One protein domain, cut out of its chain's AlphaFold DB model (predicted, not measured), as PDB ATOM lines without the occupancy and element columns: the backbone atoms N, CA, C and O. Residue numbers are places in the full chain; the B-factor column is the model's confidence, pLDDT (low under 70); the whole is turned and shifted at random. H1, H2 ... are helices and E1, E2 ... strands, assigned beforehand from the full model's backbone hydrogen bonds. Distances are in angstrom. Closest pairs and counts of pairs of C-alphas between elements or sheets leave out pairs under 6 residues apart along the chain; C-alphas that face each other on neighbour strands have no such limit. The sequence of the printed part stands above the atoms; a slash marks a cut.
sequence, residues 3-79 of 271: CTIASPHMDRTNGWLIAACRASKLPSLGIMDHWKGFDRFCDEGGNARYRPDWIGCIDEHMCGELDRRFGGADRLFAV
ATOM      1  N   CYS A   3     149.069 159.136 115.911       80.50
ATOM      2  CA  CYS A   3     148.891 159.711 114.579       80.50
ATOM      3  C   CYS A   3     149.616 158.898 113.500       80.50
ATOM      4  O   CYS A   3     150.593 158.193 113.760       80.50
ATOM      5  N   THR A   4     149.160 159.024 112.257       78.62
ATOM      6  CA  THR A   4     150.028 158.726 111.115       78.62
ATOM      7  C   THR A   4     151.064 159.837 110.989       78.62
ATOM      8  O   THR A   4     150.886 160.945 111.504       78.62
ATOM      9  N   ILE A   5     152.176 159.559 110.324       80.12
ATOM     10  CA  ILE A   5     153.202 160.573 110.101       80.12
ATOM     11  C   ILE A   5     153.066 161.027 108.651       80.12
ATOM     12  O   ILE A   5     153.237 160.220 107.747       80.12
ATOM     13  N   ALA A   6     152.743 162.297 108.411       67.25
ATOM     14  CA  ALA A   6     152.608 162.874 107.071       67.25
ATOM     15  C   ALA A   6     153.683 163.945 106.855       67.25
ATOM     16  O   ALA A   6     154.101 164.576 107.825       67.25
ATOM     17  N   SER A   7     154.137 164.144 105.611       65.06
ATOM     18  CA  SER A   7     155.085 165.228 105.319       65.06
ATOM     19  C   SER A   7     154.424 166.589 105.596       65.06
ATOM     20  O   SER A   7     153.344 166.845 105.058       65.06
ATOM     21  N   PRO A   8     155.057 167.481 106.384       60.78
ATOM     22  CA  PRO A   8     154.553 168.810 106.703       60.78
ATOM     23  C   PRO A   8     154.517 169.725 105.475       60.78
ATOM     24  O   PRO A   8     153.847 170.756 105.510       60.78
ATOM     25  N   HIS A   9     155.189 169.353 104.382       63.31
ATOM     26  CA  HIS A   9     155.050 170.027 103.092       63.31
ATOM     27  C   HIS A   9     153.685 169.761 102.444       63.31
ATOM     28  O   HIS A   9     153.190 170.602 101.699       63.31
ATOM     29  N   MET A  10     153.047 168.628 102.759       61.12
ATOM     30  CA  MET A  10     151.707 168.292 102.271       61.12
ATOM     31  C   MET A  10     150.608 168.538 103.304       61.12
ATOM     32  O   MET A  10     149.519 168.971 102.942       61.12
ATOM     33  N   ASP A  11     150.871 168.219 104.570       69.00
ATOM     34  CA  ASP A  11     149.919 168.363 105.664       69.00
ATOM     35  C   ASP A  11     150.661 168.633 106.975       69.00
ATOM     36  O   ASP A  11     151.290 167.755 107.573       69.00
ATOM     37  N   ARG A  12     150.574 169.880 107.443       78.19
ATOM     38  CA  ARG A  12     151.218 170.298 108.690       78.19
ATOM     39  C   ARG A  12     150.491 169.776 109.936       78.19
ATOM     40  O   ARG A  12     151.067 169.843 111.019       78.19
ATOM     41  N   THR A  13     149.259 169.276 109.820       81.75
ATOM     42  CA  THR A  13     148.375 168.972 110.961       81.75
ATOM     43  C   THR A  13     149.008 167.970 111.921       81.75
ATOM     44  O   THR A  13     149.093 168.237 113.121       81.75
ATOM     45  N   ASN A  14     149.540 166.860 111.400       85.00
ATOM     46  CA  ASN A  14     150.180 165.835 112.230       85.00
ATOM     47  C   ASN A  14     151.457 166.364 112.898       85.00
ATOM     48  O   ASN A  14     151.667 166.138 114.090       85.00
ATOM     49  N   GLY A  15     152.275 167.130 112.169       86.31
ATOM     50  CA  GLY A  15     153.478 167.757 112.721       86.31
ATOM     51  C   GLY A  15     153.161 168.735 113.859       86.31
ATOM     52  O   GLY A  15     153.787 168.683 114.920       86.31
ATOM     53  N   TRP A  16     152.144 169.584 113.688       88.50
ATOM     54  CA  TRP A  16     151.691 170.500 114.739       88.50
ATOM     55  C   TRP A  16     151.103 169.771 115.942       88.50
ATOM     56  O   TRP A  16     151.391 170.169 117.069       88.50
ATOM     57  N   LEU A  17     150.343 168.695 115.731       90.56
ATOM     58  CA  LEU A  17     149.806 167.887 116.825       90.56
ATOM     59  C   LEU A  17     150.934 167.262 117.657       90.56
ATOM     60  O   LEU A  17     150.899 167.330 118.882       90.56
ATOM     61  N   ILE A  18     151.975 166.730 117.007       91.38
ATOM     62  CA  ILE A  18     153.171 166.200 117.684       91.38
ATOM     63  C   ILE A  18     153.870 167.301 118.491       91.38
ATOM     64  O   ILE A  18     154.195 167.109 119.665       91.38
ATOM     65  N   ALA A  19     154.073 168.477 117.890       90.75
ATOM     66  CA  ALA A  19     154.705 169.603 118.569       90.75
ATOM     67  C   ALA A  19     153.888 170.086 119.782       90.75
ATOM     68  O   ALA A  19     154.466 170.369 120.834       90.75
ATOM     69  N   ALA A  20     152.559 170.144 119.654       91.94
ATOM     70  CA  ALA A  20     151.648 170.503 120.736       91.94
ATOM     71  C   ALA A  20     151.678 169.469 121.870       91.94
ATOM     72  O   ALA A  20     151.821 169.850 123.029       91.94
ATOM     73  N   CYS A  21     151.642 168.169 121.551       91.88
ATOM     74  CA  CYS A  21     151.781 167.105 122.546       91.88
ATOM     75  C   CYS A  21     153.074 167.259 123.351       91.88
ATOM     76  O   CYS A  21     153.023 167.257 124.580       91.88
ATOM     77  N   ARG A  22     154.207 167.504 122.683       91.31
ATOM     78  CA  ARG A  22     155.488 167.721 123.367       91.31
ATOM     79  C   ARG A  22     155.457 168.939 124.293       91.31
ATOM     80  O   ARG A  22     155.917 168.844 125.428       91.31
ATOM     81  N   ALA A  23     154.899 170.063 123.838       92.44
ATOM     82  CA  ALA A  23     154.759 171.272 124.658       92.44
ATOM     83  C   ALA A  23     153.887 171.032 125.905       92.44
ATOM     84  O   ALA A  23     154.169 171.568 126.975       92.44
ATOM     85  N   SER A  24     152.875 170.173 125.783       93.62
ATOM     86  CA  SER A  24     151.997 169.753 126.878       93.62
ATOM     87  C   SER A  24     152.516 168.550 127.675       93.62
ATOM     88  O   SER A  24     151.798 168.062 128.542       93.62
ATOM     89  N   LYS A  25     153.736 168.061 127.403       91.06
ATOM     90  CA  LYS A  25     154.314 166.844 128.011       91.06
ATOM     91  C   LYS A  25     153.439 165.591 127.843       91.06
ATOM     92  O   LYS A  25     153.502 164.672 128.653       91.06
ATOM     93  N   LEU A  26     152.626 165.551 126.792       89.12
ATOM     94  CA  LEU A  26     151.826 164.389 126.437       89.12
ATOM     95  C   LEU A  26     152.637 163.481 125.510       89.12
ATOM     96  O   LEU A  26     153.139 163.963 124.491       89.12
ATOM     97  N   PRO A  27     152.726 162.175 125.800       89.81
ATOM     98  CA  PRO A  27     153.438 161.254 124.935       89.81
ATOM     99  C   PRO A  27     152.765 161.118 123.564       89.81
ATOM    100  O   PRO A  27     151.533 161.129 123.434       89.81
ATOM    101  N   SER A  28     153.581 160.924 122.534       92.62
ATOM    102  CA  SER A  28     153.160 160.764 121.144       92.62
ATOM    103  C   SER A  28     153.728 159.489 120.516       92.62
ATOM    104  O   SER A  28     154.895 159.146 120.699       92.62
ATOM    105  N   LEU A  29     152.884 158.778 119.772       93.00
ATOM    106  CA  LEU A  29     153.232 157.604 118.981       93.00
ATOM    107  C   LEU A  29     152.850 157.870 117.525       93.00
ATOM    108  O   LEU A  29     151.686 158.147 117.226       93.00
ATOM    109  N   GLY A  30     153.829 157.775 116.629       91.75
ATOM    110  CA  GLY A  30     153.610 157.837 115.186       91.75
ATOM    111  C   GLY A  30     153.832 156.487 114.519       91.75
ATOM    112  O   GLY A  30     154.708 155.733 114.936       91.75
ATOM    113  N   ILE A  31     153.078 156.193 113.462       91.50
ATOM    114  CA  ILE A  31     153.333 155.033 112.595       91.50
ATOM    115  C   ILE A  31     153.868 155.514 111.243       91.50
ATOM    116  O   ILE A  31     153.232 156.326 110.567       91.50
ATOM    117  N   MET A  32     155.048 155.016 110.874       90.56
ATOM    118  CA  MET A  32     155.702 155.230 109.590       90.56
ATOM    119  C   MET A  32     155.562 153.968 108.747       90.56
ATOM    120  O   MET A  32     156.194 152.943 108.997       90.56
ATOM    121  N   ASP A  33     154.715 154.066 107.736       86.94
ATOM    122  CA  ASP A  33     154.201 152.939 106.972       86.94
ATOM    123  C   ASP A  33     154.801 152.848 105.555       86.94
ATOM    124  O   ASP A  33     154.256 152.188 104.671       86.94
ATOM    125  N   HIS A  34     155.944 153.516 105.362       87.81
ATOM    126  CA  HIS A  34     156.734 153.561 104.135       87.81
ATOM    127  C   HIS A  34     158.223 153.745 104.475       87.81
ATOM    128  O   HIS A  34     158.559 154.356 105.483       87.81
ATOM    129  N   TRP A  35     159.118 153.317 103.582       89.88
ATOM    130  CA  TRP A  35     160.579 153.488 103.670       89.88
ATOM    131  C   TRP A  35     161.130 154.880 103.289       89.88
ATOM    132  O   TRP A  35     162.322 155.022 103.039       89.88
ATOM    133  N   LYS A  36     160.282 155.914 103.156       86.38
ATOM    134  CA  LYS A  36     160.707 157.233 102.638       86.38
ATOM    135  C   LYS A  36     160.049 158.414 103.342       86.38
ATOM    136  O   LYS A  36     159.067 158.257 104.065       86.38
ATOM    137  N   GLY A  37     160.563 159.612 103.076       84.25
ATOM    138  CA  GLY A  37     160.006 160.878 103.554       84.25
ATOM    139  C   GLY A  37     160.405 161.221 104.989       84.25
ATOM    140  O   GLY A  37     159.554 161.537 105.808       84.25
ATOM    141  N   PHE A  38     161.685 161.098 105.330       87.88
ATOM    142  CA  PHE A  38     162.224 161.453 106.651       87.88
ATOM    143  C   PHE A  38     162.176 162.956 106.960       87.88
ATOM    144  O   PHE A  38     162.223 163.346 108.125       87.88
ATOM    145  N   ASP A  39     162.093 163.789 105.922       85.62
ATOM    146  CA  ASP A  39     161.817 165.227 106.006       85.62
ATOM    147  C   ASP A  39     160.590 165.511 106.878       85.62
ATOM    148  O   ASP A  39     160.545 166.530 107.559       85.62
ATOM    149  N   ARG A  40     159.648 164.559 106.961       87.06
ATOM    150  CA  ARG A  40     158.434 164.704 107.759       87.06
ATOM    151  C   ARG A  40     158.641 164.935 109.251       87.06
ATOM    152  O   ARG A  40     157.741 165.419 109.931       87.06
ATOM    153  N   PHE A  41     159.817 164.587 109.760       90.81
ATOM    154  CA  PHE A  41     160.188 164.805 111.153       90.81
ATOM    155  C   PHE A  41     160.826 166.170 111.392       90.81
ATOM    156  O   PHE A  41     160.948 166.584 112.548       90.81
ATOM    157  N   CYS A  42     161.240 166.853 110.327       89.94
ATOM    158  CA  CYS A  42     162.080 168.033 110.383       89.94
ATOM    159  C   CYS A  42     161.287 169.327 110.166       89.94
ATOM    160  O   CYS A  42     160.322 169.363 109.406       89.94
ATOM    161  N   ASP A  43     161.702 170.402 110.833       88.88
ATOM    162  CA  ASP A  43     161.311 171.759 110.450       88.88
ATOM    163  C   ASP A  43     162.171 172.290 109.291       88.88
ATOM    164  O   ASP A  43     163.070 171.609 108.797       88.88
ATOM    165  N   GLU A  44     161.897 173.522 108.855       86.25
ATOM    166  CA  GLU A  44     162.637 174.193 107.773       86.25
ATOM    167  C   GLU A  44     164.136 174.361 108.092       86.25
ATOM    168  O   GLU A  44     164.951 174.471 107.182       86.25
ATOM    169  N   GLY A  45     164.515 174.336 109.376       88.44
ATOM    170  CA  GLY A  45     165.907 174.357 109.827       88.44
ATOM    171  C   GLY A  45     166.555 172.971 109.915       88.44
ATOM    172  O   GLY A  45     167.693 172.867 110.364       88.44
ATOM    173  N   GLY A  46     165.844 171.905 109.536       87.19
ATOM    174  CA  GLY A  46     166.315 170.523 109.623       87.19
ATOM    175  C   GLY A  46     166.217 169.907 111.023       87.19
ATOM    176  O   GLY A  46     166.576 168.740 111.201       87.19
ATOM    177  N   ASN A  47     165.704 170.629 112.022       89.88
ATOM    178  CA  ASN A  47     165.583 170.105 113.382       89.88
ATOM    179  C   ASN A  47     164.428 169.115 113.449       89.88
ATOM    180  O   ASN A  47     163.364 169.403 112.914       89.88
ATOM    181  N   ALA A  48     164.582 168.005 114.177       91.00
ATOM    182  CA  ALA A  48     163.579 166.940 114.315       91.00
ATOM    183  C   ALA A  48     162.337 167.334 115.162       91.00
ATOM    184  O   ALA A  48     161.862 166.585 116.020       91.00
ATOM    185  N   ARG A  49     161.807 168.545 114.954       90.50
ATOM    186  CA  ARG A  49     160.711 169.160 115.704       90.50
ATOM    187  C   ARG A  49     159.416 168.362 115.617       90.50
ATOM    188  O   ARG A  49     158.659 168.346 116.585       90.50
ATOM    189  N   TYR A  50     159.160 167.685 114.509       91.44
ATOM    190  CA  TYR A  50     157.920 166.948 114.273       91.44
ATOM    191  C   TYR A  50     158.075 165.443 114.505       91.44
ATOM    192  O   TYR A  50     157.234 164.657 114.086       91.44
ATOM    193  N   ARG A  51     159.141 165.019 115.195       92.88
ATOM    194  CA  ARG A  51     159.357 163.617 115.562       92.88
ATOM    195  C   ARG A  51     158.507 163.202 116.780       92.88
ATOM    196  O   ARG A  51     158.641 163.840 117.828       92.88
ATOM    197  N   PRO A  52     157.674 162.149 116.689       93.31
ATOM    198  CA  PRO A  52     156.989 161.578 117.850       93.31
ATOM    199  C   PRO A  52     157.964 161.003 118.886       93.31
ATOM    200  O   PRO A  52     159.117 160.710 118.563       93.31
ATOM    201  N   ASP A  53     157.495 160.786 120.115       92.31
ATOM    202  CA  ASP A  53     158.303 160.164 121.173       92.31
ATOM    203  C   ASP A  53     158.626 158.708 120.847       92.31
ATOM    204  O   ASP A  53     159.754 158.273 121.062       92.31
ATOM    205  N   TRP A  54     157.660 157.983 120.283       94.50
ATOM    206  CA  TRP A  54     157.812 156.610 119.815       94.50
ATOM    207  C   TRP A  54     157.376 156.469 118.363       94.50
ATOM    208  O   TRP A  54     156.430 157.127 117.924       94.50
ATOM    209  N   ILE A  55     158.048 155.594 117.615       94.25
ATOM    210  CA  ILE A  55     157.752 155.378 116.197       94.25
ATOM    211  C   ILE A  55     157.605 153.885 115.913       94.25
ATOM    212  O   ILE A  55     158.548 153.112 116.074       94.25
ATOM    213  N   GLY A  56     156.421 153.490 115.449       94.19
ATOM    214  CA  GLY A  56     156.228 152.210 114.779       94.19
ATOM    215  C   GLY A  56     156.703 152.321 113.332       94.19
ATOM    216  O   GLY A  56     156.192 153.144 112.581       94.19
ATOM    217  N   CYS A  57     157.679 151.515 112.946       93.88
ATOM    218  CA  CYS A  57     158.285 151.485 111.623       93.88
ATOM    219  C   CYS A  57     157.786 150.279 110.823       93.88
ATOM    220  O   CYS A  57     157.478 149.228 111.389       93.88
ATOM    221  N   ILE A  58     157.767 150.400 109.498       92.81
ATOM    222  CA  ILE A  58     157.378 149.300 108.611       92.81
ATOM    223  C   ILE A  58     158.256 148.050 108.774       92.81
ATOM    224  O   ILE A  58     157.758 146.940 108.640       92.81
ATOM    225  N   ASP A  59     159.536 148.192 109.110       93.69
ATOM    226  CA  ASP A  59     160.444 147.074 109.370       93.69
ATOM    227  C   ASP A  59     161.706 147.512 110.135       93.69
ATOM    228  O   ASP A  59     161.864 148.674 110.515       93.69
ATOM    229  N   GLU A  60     162.608 146.553 110.362       94.06
ATOM    230  CA  GLU A  60     163.907 146.755 111.015       94.06
ATOM    231  C   GLU A  60     164.856 147.645 110.202       94.06
ATOM    232  O   GLU A  60     165.621 148.419 110.776       94.06
ATOM    233  N   HIS A  61     164.804 147.574 108.867       93.50
ATOM    234  CA  HIS A  61     165.621 148.443 108.018       93.50
ATOM    235  C   HIS A  61     165.283 149.912 108.289       93.50
ATOM    236  O   HIS A  61     166.166 150.730 108.539       93.50
ATOM    237  N   MET A  62     163.990 150.223 108.332       93.44
ATOM    238  CA  MET A  62     163.477 151.551 108.627       93.44
ATOM    239  C   MET A  62     163.833 152.019 110.049       93.44
ATOM    240  O   MET A  62     164.195 153.185 110.232       93.44
ATOM    241  N   CYS A  63     163.795 151.124 111.047       95.12
ATOM    242  CA  CYS A  63     164.308 151.417 112.392       95.12
ATOM    243  C   CYS A  63     165.789 151.822 112.350       95.12
ATOM    244  O   CYS A  63     166.160 152.850 112.915       95.12
ATOM    245  N   GLY A  64     166.625 151.052 111.646       95.25
ATOM    246  CA  GLY A  64     168.057 151.325 111.516       95.25
ATOM    247  C   GLY A  64     168.361 152.654 110.818       95.25
ATOM    248  O   GLY A  64     169.243 153.391 111.260       95.25
ATOM    249  N   GLU A  65     167.617 153.005 109.767       94.06
ATOM    250  CA  GLU A  65     167.755 154.305 109.093       94.06
ATOM    251  C   GLU A  65     167.360 155.478 110.007       94.06
ATOM    252  O   GLU A  65     168.055 156.498 110.053       94.06
ATOM    253  N   LEU A  66     166.269 155.341 110.770       93.62
ATOM    254  CA  LEU A  66     165.834 156.371 111.717       93.62
ATOM    255  C   LEU A  66     166.813 156.553 112.873       93.62
ATOM    256  O   LEU A  66     167.102 157.695 113.230       93.62
ATOM    257  N   ASP A  67     167.333 155.464 113.437       95.50
ATOM    258  CA  ASP A  67     168.328 155.536 114.505       95.50
ATOM    259  C   ASP A  67     169.628 156.172 114.003       95.50
ATOM    260  O   ASP A  67     170.154 157.088 114.630       95.50
ATOM    261  N   ARG A  68     170.097 155.806 112.802       94.81
ATOM    262  CA  ARG A  68     171.293 156.428 112.216       94.81
ATOM    263  C   ARG A  68     171.126 157.934 112.010       94.81
ATOM    264  O   ARG A  68     172.086 158.685 112.163       94.81
ATOM    265  N   ARG A  69     169.923 158.377 111.641       92.12
ATOM    266  CA  ARG A  69     169.646 159.784 111.320       92.12
ATOM    267  C   ARG A  69     169.299 160.635 112.542       92.12
ATOM    268  O   ARG A  69     169.638 161.815 112.565       92.12
ATOM    269  N   PHE A  70     168.607 160.070 113.526       93.69
ATOM    270  CA  PHE A  70     168.018 160.825 114.638       93.69
ATOM    271  C   PHE A  70     168.288 160.228 116.029       93.69
ATOM    272  O   PHE A  70     167.872 160.822 117.026       93.69
ATOM    273  N   GLY A  71     168.937 159.065 116.119       92.62
ATOM    274  CA  GLY A  71     169.175 158.316 117.354       92.62
ATOM    275  C   GLY A  71     167.903 157.801 118.038       92.62
ATOM    276  O   GLY A  71     166.774 158.064 117.609       92.62
ATOM    277  N   GLY A  72     168.077 157.133 119.179       91.12
ATOM    278  CA  GLY A  72     166.979 156.694 120.046       91.12
ATOM    279  C   GLY A  72     166.343 155.371 119.624       91.12
ATOM    280  O   GLY A  72     165.115 155.269 119.600       91.12
ATOM    281  N   ALA A  73     167.164 154.372 119.288       86.12
ATOM    282  CA  ALA A  73     166.745 153.004 118.981       86.12
ATOM    283  C   ALA A  73     165.740 152.405 119.985       86.12
ATOM    284  O   ALA A  73     164.839 151.676 119.583       86.12
ATOM    285  N   ASP A  74     165.828 152.755 121.275       88.81
ATOM    286  CA  ASP A  74     164.913 152.304 122.339       88.81
ATOM    287  C   ASP A  74     163.457 152.772 122.154       88.81
ATOM    288  O   ASP A  74     162.554 152.342 122.879       88.81
ATOM    289  N   ARG A  75     163.221 153.660 121.182       92.19
ATOM    290  CA  ARG A  75     161.918 154.250 120.872       92.19
ATOM    291  C   ARG A  75     161.400 153.913 119.476       92.19
ATOM    292  O   ARG A  75     160.384 154.473 119.052       92.19
ATOM    293  N   LEU A  76     162.093 153.030 118.767       94.88
ATOM    294  CA  LEU A  76     161.754 152.598 117.418       94.88
ATOM    295  C   LEU A  76     161.317 151.135 117.454       94.88
ATOM    296  O   LEU A  76     161.965 150.299 118.077       94.88
ATOM    297  N   PHE A  77     160.208 150.825 116.791       94.94
ATOM    298  CA  PHE A  77     159.608 149.495 116.843       94.94
ATOM    299  C   PHE A  77     159.252 149.025 115.441       94.94
ATOM    300  O   PHE A  77     158.418 149.643 114.788       94.94
ATOM    301  N   ALA A  78     159.821 147.912 114.986       94.56
ATOM    302  CA  ALA A  78     159.427 147.298 113.723       94.56
ATOM    303  C   ALA A  78     158.031 146.669 113.865       94.56
ATOM    304  O   ALA A  78     157.860 145.586 114.431       94.56
ATOM    305  N   VAL A  79     157.009 147.362 113.366       93.38
ATOM    306  CA  VAL A  79     155.612 146.936 113.468       93.38
ATOM    307  C   VAL A  79     155.057 146.375 112.172       93.38
ATOM    308  O   VAL A  79     154.119 145.600 112.263       93.38
TER     309      VAL A  79
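Overview. This is residues 3 to 79 of the 271 residues of an uncharacterized protein of Rhodospirillaceae bacterium (UniProt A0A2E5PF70). A small sheet of three short parallel strands has helix H3 packed over one face along E2 and E3, while H1 stands off beyond the E1 edge, at the other end of the domain from H3. Short H2 and the long stretch without a named element, residues 42 to 53, lie in the space between H1 and H3. The printed part has 77 residues with three named helices and three named strands, in the order H1 E1 H2 E2 H3 E3; the sheet order is E1 E2 E3, all parallel. The class is mixed, helices and strands, with 38 residues in named elements, under half. The whole is compact, with a radius of gyration of the C-alphas of 11.4 A, and rounded, spanning 28 by 25 by 20 A.

Arrangement. In the sheet, the inner strand E2, residues 54 to 57, is parallel to edge strand E1, residues 29 to 32, at 22 degrees, with N 32 and O 56 2.8 A apart, within hydrogen-bond range. E2 is also parallel to the other edge strand, E3, residues 76 to 78, at 27 degrees, with N 57 and O 77 2.7 A apart, also within range. Residues 3 to 4 form a short parallel pairing with residues 30 to 31 of E1. H3, residues 60 to 70, is on the sheet at a height of 9.1 A, over E2 and E3, and runs along the strands, at 13 degrees to E3 on the local plane. The closest C-alphas of H3 and E3 are those of Glu 60 and Ala 78, 5.3 A apart. E1, H2, E2, with H2 at residues 38 to 41, and E2, H3, E3 are strand-helix-strand units, two parallel neighbour strands with a helix between, each with a right-handed crossover. H1, residues 12 to 23, is not on the sheet, nor is H2. H1 and H2 are close but not clearly touching, their closest C-alphas, of Gly 15 and Phe 41, being 7.5 A apart. H2 and H3 are near each other, and H1 and H3 are apart. Every O i to N i+4 pair is within hydrogen-bond range in H1 and H3; H2 is too short for such a pair.

Along the chain. E1 measures 10.0 A from first to last C-alpha, E2 9.7 A and E3 6.9 A. H1 measures 16.4 A, from C-alpha 12 at (151.218, 170.298, 108.690); H2 measures 6.0 A, and H3 15.1 A. E3 ends at C-alpha 78, at (159.427, 147.298, 113.723).

Size, cuts and confidence. The two C-alphas farthest apart, those of Ser 24 and His 61, are 31.6 A apart. The printed part has no cut. The link from H2 to E2, 12 residues, is long; the other links are tight. Mean pLDDT of the printed part is 88.4, and residues 6 to 11 are under 70.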